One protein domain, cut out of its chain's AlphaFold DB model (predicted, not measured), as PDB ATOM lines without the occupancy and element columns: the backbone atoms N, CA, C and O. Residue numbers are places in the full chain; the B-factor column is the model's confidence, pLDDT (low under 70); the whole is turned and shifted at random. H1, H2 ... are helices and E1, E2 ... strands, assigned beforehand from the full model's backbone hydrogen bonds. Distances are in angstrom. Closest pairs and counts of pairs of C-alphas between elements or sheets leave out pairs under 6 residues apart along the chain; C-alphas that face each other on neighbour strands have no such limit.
ATOM      1  N   LEU A 466       7.208 -48.524  -6.177       89.94
ATOM      2  CA  LEU A 466       7.629 -49.592  -5.276       89.94
ATOM      3  C   LEU A 466       8.996 -49.306  -4.651       89.94
ATOM      4  O   LEU A 466       9.141 -49.426  -3.437       89.94
ATOM      5  N   GLN A 467       9.966 -48.853  -5.449       89.94
ATOM      6  CA  GLN A 467      11.317 -48.566  -4.966       89.94
ATOM      7  C   GLN A 467      11.329 -47.396  -3.981       89.94
ATOM      8  O   GLN A 467      11.946 -47.466  -2.916       89.94
ATOM      9  N   ARG A 468      10.617 -46.315  -4.311       93.12
ATOM     10  CA  ARG A 468      10.496 -45.148  -3.432       93.12
ATOM     11  C   ARG A 468       9.793 -45.497  -2.136       93.12
ATOM     12  O   ARG A 468      10.231 -45.051  -1.077       93.12
ATOM     13  N   PHE A 469       8.736 -46.303  -2.206       92.06
ATOM     14  CA  PHE A 469       8.040 -46.772  -1.016       92.06
ATOM     15  C   PHE A 469       8.962 -47.602  -0.119       92.06
ATOM     16  O   PHE A 469       9.089 -47.283   1.058       92.06
ATOM     17  N   GLN A 470       9.674 -48.586  -0.677       89.50
ATOM     18  CA  GLN A 470      10.629 -49.414   0.070       89.50
ATOM     19  C   GLN A 470      11.723 -48.574   0.746       89.50
ATOM     20  O   GLN A 470      11.979 -48.746   1.935       89.50
ATOM     21  N   ASN A 471      12.305 -47.607   0.030       92.06
ATOM     22  CA  ASN A 471      13.308 -46.701   0.597       92.06
ATOM     23  C   ASN A 471      12.743 -45.833   1.736       92.06
ATOM     24  O   ASN A 471      13.449 -45.558   2.704       92.06
ATOM     25  N   SER A 472      11.485 -45.400   1.615       92.75
ATOM     26  CA  SER A 472      10.818 -44.532   2.599       92.75
ATOM     27  C   SER A 472      10.440 -45.287   3.879       92.75
ATOM     28  O   SER A 472      10.481 -44.714   4.968       92.75
ATOM     29  N   VAL A 473      10.074 -46.569   3.744       91.19
ATOM     30  CA  VAL A 473       9.694 -47.487   4.832       91.19
ATOM     31  C   VAL A 473      10.874 -47.807   5.759       91.19
ATOM     32  O   VAL A 473      10.686 -47.916   6.973       91.19
ATOM     33  N   ASP A 474      12.095 -47.916   5.223       92.25
ATOM     34  CA  ASP A 474      13.309 -48.170   6.013       92.25
ATOM     35  C   ASP A 474      13.861 -46.879   6.644       92.25
ATOM     36  O   ASP A 474      14.891 -46.322   6.247       92.25
ATOM     37  N   ALA A 475      13.120 -46.375   7.629       93.19
ATOM     38  CA  ALA A 475      13.462 -45.185   8.393       93.19
ATOM     39  C   ALA A 475      14.406 -45.503   9.568       93.19
ATOM     40  O   ALA A 475      14.188 -46.443  10.337       93.19
ATOM     41  N   VAL A 476      15.431 -44.668   9.753       94.56
ATOM     42  CA  VAL A 476      16.445 -44.779  10.815       94.56
ATOM     43  C   VAL A 476      16.769 -43.425  11.433       94.56
ATOM     44  O   VAL A 476      16.464 -42.382  10.866       94.56
ATOM     45  N   VAL A 477      17.419 -43.435  12.597       95.19
ATOM     46  CA  VAL A 477      17.949 -42.218  13.224       95.19
ATOM     47  C   VAL A 477      19.343 -41.915  12.680       95.19
ATOM     48  O   VAL A 477      20.247 -42.742  12.795       95.19
ATOM     49  N   ASP A 478      19.558 -40.701  12.177       94.00
ATOM     50  CA  ASP A 478      20.896 -40.183  11.890       94.00
ATOM     51  C   ASP A 478      21.603 -39.787  13.198       94.00
ATOM     52  O   ASP A 478      21.590 -38.633  13.639       94.00
ATOM     53  N   ALA A 479      22.233 -40.768  13.846       92.62
ATOM     54  CA  ALA A 479      22.991 -40.562  15.081       92.62
ATOM     55  C   ALA A 479      24.241 -39.680  14.886       92.62
ATOM     56  O   ALA A 479      24.790 -39.140  15.849       92.62
ATOM     57  N   THR A 480      24.699 -39.527  13.644       88.69
ATOM     58  CA  THR A 480      25.937 -38.823  13.305       88.69
ATOM     59  C   THR A 480      25.714 -37.363  12.913       88.69
ATOM     60  O   THR A 480      26.583 -36.534  13.181       88.69
ATOM     61  N   GLY A 481      24.537 -37.032  12.375       88.69
ATOM     62  CA  GLY A 481      24.225 -35.731  11.777       88.69
ATOM     63  C   GLY A 481      24.807 -35.563  10.369       88.69
ATOM     64  O   GLY A 481      25.180 -34.457   9.990       88.69
ATOM     65  N   VAL A 482      24.955 -36.655   9.613       88.94
ATOM     66  CA  VAL A 482      25.505 -36.646   8.245       88.94
ATOM     67  C   VAL A 482      24.510 -36.068   7.231       88.94
ATOM     68  O   VAL A 482      24.924 -35.449   6.253       88.94
ATOM     69  N   LEU A 483      23.207 -36.237   7.460       85.88
ATOM     70  CA  LEU A 483      22.136 -35.780   6.568       85.88
ATOM     71  C   LEU A 483      21.371 -34.560   7.090       85.88
ATOM     72  O   LEU A 483      20.558 -33.990   6.362       85.88
ATOM     73  N   GLY A 484      21.604 -34.157   8.337       79.38
ATOM     74  CA  GLY A 484      20.893 -33.050   8.963       79.38
ATOM     75  C   GLY A 484      21.205 -32.922  10.449       79.38
ATOM     76  O   GLY A 484      22.326 -33.163  10.894       79.38
ATOM     77  N   ALA A 485      20.205 -32.526  11.237       86.50
ATOM     78  CA  ALA A 485      20.353 -32.467  12.686       86.50
ATOM     79  C   ALA A 485      20.590 -33.874  13.256       86.50
ATOM     80  O   ALA A 485      19.875 -34.817  12.920       86.50
ATOM     81  N   ARG A 486      21.570 -34.007  14.157       90.75
ATOM     82  CA  ARG A 486      21.796 -35.254  14.895       90.75
ATOM     83  C   ARG A 486      20.494 -35.687  15.576       90.75
ATOM     84  O   ARG A 486      19.904 -34.906  16.318       90.75
ATOM     85  N   GLY A 487      20.081 -36.929  15.347       90.25
ATOM     86  CA  GLY A 487      18.824 -37.473  15.860       90.25
ATOM     87  C   GLY A 487      17.630 -37.335  14.911       90.25
ATOM     88  O   GLY A 487      16.546 -37.802  15.252       90.25
ATOM     89  N   ALA A 488      17.797 -36.724  13.732       92.12
ATOM     90  CA  ALA A 488      16.749 -36.692  12.716       92.12
ATOM     91  C   ALA A 488      16.426 -38.105  12.207       92.12
ATOM     92  O   ALA A 488      17.319 -38.940  12.053       92.12
ATOM     93  N   ILE A 489      15.148 -38.355  11.919       93.38
ATOM     94  CA  ILE A 489      14.717 -39.572  11.229       93.38
ATOM     95  C   ILE A 489      14.928 -39.370   9.728       93.38
ATOM     96  O   ILE A 489      14.513 -38.352   9.176       93.38
ATOM     97  N   VAL A 490      15.587 -40.326   9.082       93.56
ATOM     98  CA  VAL A 490      16.005 -40.288   7.672       93.56
ATOM     99  C   VAL A 490      15.797 -41.658   7.023       93.56
ATOM    100  O   VAL A 490      15.696 -42.663   7.724       93.56
ATOM    101  N   CYS A 491      15.760 -41.725   5.690       94.06
ATOM    102  CA  CYS A 491      15.818 -43.012   4.991       94.06
ATOM    103  C   CYS A 491      17.207 -43.643   5.155       94.06
ATOM    104  O   CYS A 491      18.217 -42.964   4.931       94.06
ATOM    105  N   ARG A 492      17.276 -44.942   5.464       93.62
ATOM    106  CA  ARG A 492      18.552 -45.664   5.590       93.62
ATOM    107  C   ARG A 492      19.389 -45.580   4.321       93.62
ATOM    108  O   ARG A 492      20.564 -45.247   4.399       93.62
ATOM    109  N   SER A 493      18.774 -45.784   3.156       93.44
ATOM    110  CA  SER A 493      19.458 -45.745   1.855       93.44
ATOM    111  C   SER A 493      20.242 -44.448   1.627       93.44
ATOM    112  O   SER A 493      21.342 -44.460   1.072       93.44
ATOM    113  N   ARG A 494      19.708 -43.315   2.096       93.06
ATOM    114  CA  ARG A 494      20.366 -42.010   2.008       93.06
ATOM    115  C   ARG A 494      21.467 -41.844   3.060       93.06
ATOM    116  O   ARG A 494      22.471 -41.186   2.782       93.06
ATOM    117  N   LEU A 495      21.288 -42.418   4.252       93.12
ATOM    118  CA  LEU A 495      22.288 -42.378   5.325       93.12
ATOM    119  C   LEU A 495      23.509 -43.232   4.963       93.12
ATOM    120  O   LEU A 495      24.636 -42.767   5.112       93.12
ATOM    121  N   ASP A 496      23.283 -44.417   4.395       92.81
ATOM    122  CA  ASP A 496      24.326 -45.331   3.915       92.81
ATOM    123  C   ASP A 496      25.143 -44.716   2.765       92.81
ATOM    124  O   ASP A 496      26.349 -44.941   2.654       92.81
ATOM    125  N   ALA A 497      24.525 -43.851   1.953       91.25
ATOM    126  CA  ALA A 497      25.221 -43.046   0.948       91.25
ATOM    127  C   ALA A 497      26.112 -41.933   1.547       91.25
ATOM    128  O   ALA A 497      26.794 -41.208   0.814       91.25
ATOM    129  N   GLY A 498      26.112 -41.755   2.872       87.94
ATOM    130  CA  GLY A 498      26.930 -40.770   3.577       87.94
ATOM    131  C   GLY A 498      26.611 -39.324   3.193       87.94
ATOM    132  O   GLY A 498      27.508 -38.482   3.190       87.94
ATOM    133  N   GLY A 499      25.368 -39.046   2.779       75.31
ATOM    134  CA  GLY A 499      24.932 -37.722   2.319       75.31
ATOM    135  C   GLY A 499      25.494 -37.269   0.974       75.31
ATOM    136  O   GLY A 499      25.260 -36.130   0.567       75.31
ATOM    137  N   ARG A 500      26.208 -38.141   0.259       85.88
ATOM    138  CA  ARG A 500      26.700 -37.859  -1.092       85.88
ATOM    139  C   ARG A 500      25.567 -38.013  -2.102       85.88
ATOM    140  O   ARG A 500      24.676 -38.838  -1.922       85.88
ATOM    141  N   ALA A 501      25.626 -37.236  -3.181       86.94
ATOM    142  CA  ALA A 501      24.766 -37.474  -4.333       86.94
ATOM    143  C   ALA A 501      25.123 -38.836  -4.940       86.94
ATOM    144  O   ALA A 501      26.272 -39.064  -5.324       86.94
ATOM    145  N   THR A 502      24.144 -39.731  -5.000       90.38
ATOM    146  CA  THR A 502      24.302 -41.055  -5.611       90.38
ATOM    147  C   THR A 502      24.059 -41.010  -7.117       90.38
ATOM    148  O   THR A 502      24.461 -41.924  -7.832       90.38
ATOM    149  N   GLY A 503      23.395 -39.953  -7.603       90.31
ATOM    150  CA  GLY A 503      22.900 -39.875  -8.977       90.31
ATOM    151  C   GLY A 503      21.598 -40.655  -9.181       90.31
ATOM    152  O   GLY A 503      21.039 -40.624 -10.274       90.31
ATOM    153  N   ASN A 504      21.090 -41.316  -8.135       90.56
ATOM    154  CA  ASN A 504      19.798 -41.981  -8.124       90.56
ATOM    155  C   ASN A 504      18.794 -41.133  -7.329       90.56
ATOM    156  O   ASN A 504      18.866 -41.045  -6.103       90.56
ATOM    157  N   ALA A 505      17.822 -40.539  -8.027       90.44
ATOM    158  CA  ALA A 505      16.804 -39.683  -7.419       90.44
ATOM    159  C   ALA A 505      15.948 -40.403  -6.357       90.44
ATOM    160  O   ALA A 505      15.507 -39.758  -5.409       90.44
ATOM    161  N   ASP A 506      15.757 -41.723  -6.465       91.12
ATOM    162  CA  ASP A 506      14.953 -42.499  -5.510       91.12
ATOM    163  C   ASP A 506      15.659 -42.689  -4.157       91.12
ATOM    164  O   ASP A 506      15.008 -42.968  -3.149       91.12
ATOM    165  N   ILE A 507      16.986 -42.529  -4.122       93.00
ATOM    166  CA  ILE A 507      17.782 -42.470  -2.889       93.00
ATOM    167  C   ILE A 507      17.955 -41.010  -2.476       93.00
ATOM    168  O   ILE A 507      17.770 -40.652  -1.312       93.00
ATOM    169  N   ASP A 508      18.295 -40.153  -3.439       91.56
ATOM    170  CA  ASP A 508      18.747 -38.800  -3.155       91.56
ATOM    171  C   ASP A 508      17.643 -37.865  -2.647       91.56
ATOM    172  O   ASP A 508      17.925 -36.973  -1.844       91.56
ATOM    173  N   ALA A 509      16.403 -38.089  -3.086       91.44
ATOM    174  CA  ALA A 509      15.217 -37.349  -2.667       91.44
ATOM    175  C   ALA A 509      14.323 -38.144  -1.697       91.44
ATOM    176  O   ALA A 509      13.164 -37.781  -1.507       91.44
ATOM    177  N   CYS A 510      14.835 -39.230  -1.105       93.38
ATOM    178  CA  CYS A 510      14.038 -40.085  -0.231       93.38
ATOM    179  C   CYS A 510      13.499 -39.331   0.991       93.38
ATOM    180  O   CYS A 510      14.237 -38.616   1.675       93.38
ATOM    181  N   VAL A 511      12.213 -39.541   1.284       92.50
ATOM    182  CA  VAL A 511      11.514 -38.979   2.445       92.50
ATOM    183  C   VAL A 511      11.077 -40.136   3.351       92.50
ATOM    184  O   VAL A 511      10.298 -40.971   2.894       92.50
ATOM    185  N   PRO A 512      11.555 -40.227   4.608       92.06
ATOM    186  CA  PRO A 512      11.168 -41.314   5.505       92.06
ATOM    187  C   PRO A 512       9.691 -41.214   5.879       92.06
ATOM    188  O   PRO A 512       9.115 -40.122   5.911       92.06
ATOM    189  N   VAL A 513       9.088 -42.357   6.198       90.25
ATOM    190  CA  VAL A 513       7.649 -42.449   6.418       90.25
ATOM    191  C   VAL A 513       7.298 -43.119   7.742       90.25
ATOM    192  O   VAL A 513       7.926 -44.102   8.137       90.25
ATOM    193  N   ASN A 514       6.276 -42.602   8.428       89.75
ATOM    194  CA  ASN A 514       5.692 -43.290   9.573       89.75
ATOM    195  C   ASN A 514       4.629 -44.273   9.061       89.75
ATOM    196  O   ASN A 514       3.782 -43.905   8.255       89.75
ATOM    197  N   LEU A 515       4.654 -45.523   9.511       88.88
ATOM    198  CA  LEU A 515       3.684 -46.545   9.097       88.88
ATOM    199  C   LEU A 515       2.686 -46.897  10.202       88.88
ATOM    200  O   LEU A 515       1.827 -47.746   9.994       88.88
ATOM    201  N   PHE A 516       2.819 -46.283  11.380       90.31
ATOM    202  CA  PHE A 516       2.114 -46.683  12.589       90.31
ATOM    203  C   PHE A 516       1.038 -45.657  12.949       90.31
ATOM    204  O   PHE A 516       1.345 -44.508  13.283       90.31
ATOM    205  N   GLY A 517      -0.224 -46.083  12.907       86.44
ATOM    206  CA  GLY A 517      -1.384 -45.240  13.198       86.44
ATOM    207  C   GLY A 517      -1.895 -44.460  11.980       86.44
ATOM    208  O   GLY A 517      -1.513 -44.706  10.838       86.44
ATOM    209  N   ARG A 518      -2.814 -43.511  12.202       71.19
ATOM    210  CA  ARG A 518      -3.539 -42.845  11.105       71.19
ATOM    211  C   ARG A 518      -2.704 -41.698  10.517       71.19
ATOM    212  O   ARG A 518      -2.272 -40.819  11.254       71.19
ATOM    213  N   ARG A 519      -2.574 -41.664   9.179       62.91
ATOM    214  CA  ARG A 519      -1.892 -40.626   8.356       62.91
ATOM    215  C   ARG A 519      -0.360 -40.645   8.301       62.91
ATOM    216  O   ARG A 519       0.240 -39.690   7.818       62.91
ATOM    217  N   GLY A 520       0.295 -41.727   8.712       63.91
ATOM    218  CA  GLY A 520       1.761 -41.757   8.748       63.91
ATOM    219  C   GLY A 520       2.472 -41.550   7.389       63.91
ATOM    220  O   GLY A 520       3.591 -41.031   7.363       63.91
ATOM    221  N   ILE A 521       1.808 -41.867   6.263       70.38
ATOM    222  CA  ILE A 521       2.375 -41.744   4.903       70.38
ATOM    223  C   ILE A 521       2.231 -40.349   4.272       70.38
ATOM    224  O   ILE A 521       2.887 -40.042   3.276       70.38
TER     225      ILE A 521
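What this domain is: This is residues 466 to 521 of the 811 residues of the protein "Outer membrane receptor protein involved in Fe transport" of Polymorphobacter multimanifer (UniProt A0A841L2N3). A small two-stranded hairpin, E1 and E2, lies in the middle of a flat domain, with a long loop at its far end and three short helices gathered round its other end: H1 leads into E1, E2 passes straight into H2, and H3 packs on H1 and H2. After H3 a tail with no named element, residues 509 to 521, runs out to one side and folds back at its end. The printed part has 56 residues with three named helices and two named strands, in the order H1, E1, E2, H2, H3, and the sheet E1 - E2 is antiparallel. The class is mixed, helices and strands, though the named elements hold only 23 of the 56 residues. The whole is compact, with a radius of gyration of the C-alphas of 11.1 A, and spans 32 by 25 by 12 A.

How they stand to each other: Begin at H1, residues 466 to 473, which a tight link joins to E1, residues 475 to 477. Beside E1 look for E2, residues 489 to 491, its antiparallel neighbour, at 133 degrees between their directions; the two form a hairpin. You will find N 476 and O 490 at 2.9 A, and N 490 and O 476 at 2.9 A, both within hydrogen-bond range. The closest C-alphas of H1 and E2 are those of Ser 472 and Cys 491, 5.7 A apart. From E2 a tight link leads to H2, residues 492 to 496, which is close to H1 but not clearly touching, with the closest C-alphas, Asn 471 and Ser 493, at 6.3 A. Farther on, H3, residues 505 to 508, touches H1, where the closest C-alphas, Arg 468 and Asp 506, are 5.6 A apart. H2 and H3 only just touch, with 3 pairs of C-alphas within 8 A; the closest are those of Arg 494 and Ile 507, at 5.6 A. E1 and H3 are apart. In H1 and H2 every O i to N i+4 pair is within hydrogen-bond range; H3 is too short for such a pair.

Where its parts are: Find C-alpha 466 at (7.629, -49.592, -5.276); from there H1 runs 10.5 A to C-alpha 473. E1 begins at C-alpha 475, (13.462, -45.185, 8.393), and is 7.2 A long, as is E2. H2 measures 6.0 A, and H3 4.8 A, ending at C-alpha 508, (18.747, -38.800, -3.155).

The domain as a whole: The two C-alphas farthest apart are those of Gly 503 and Arg 518, at 33.3 A. The printed part has no cut. The link from E1 to E2, 11 residues, is long; that from H2 to H3, 8 residues, is short. The mean pLDDT of the printed part is 88.9, and residues 519 to 520 are under 70.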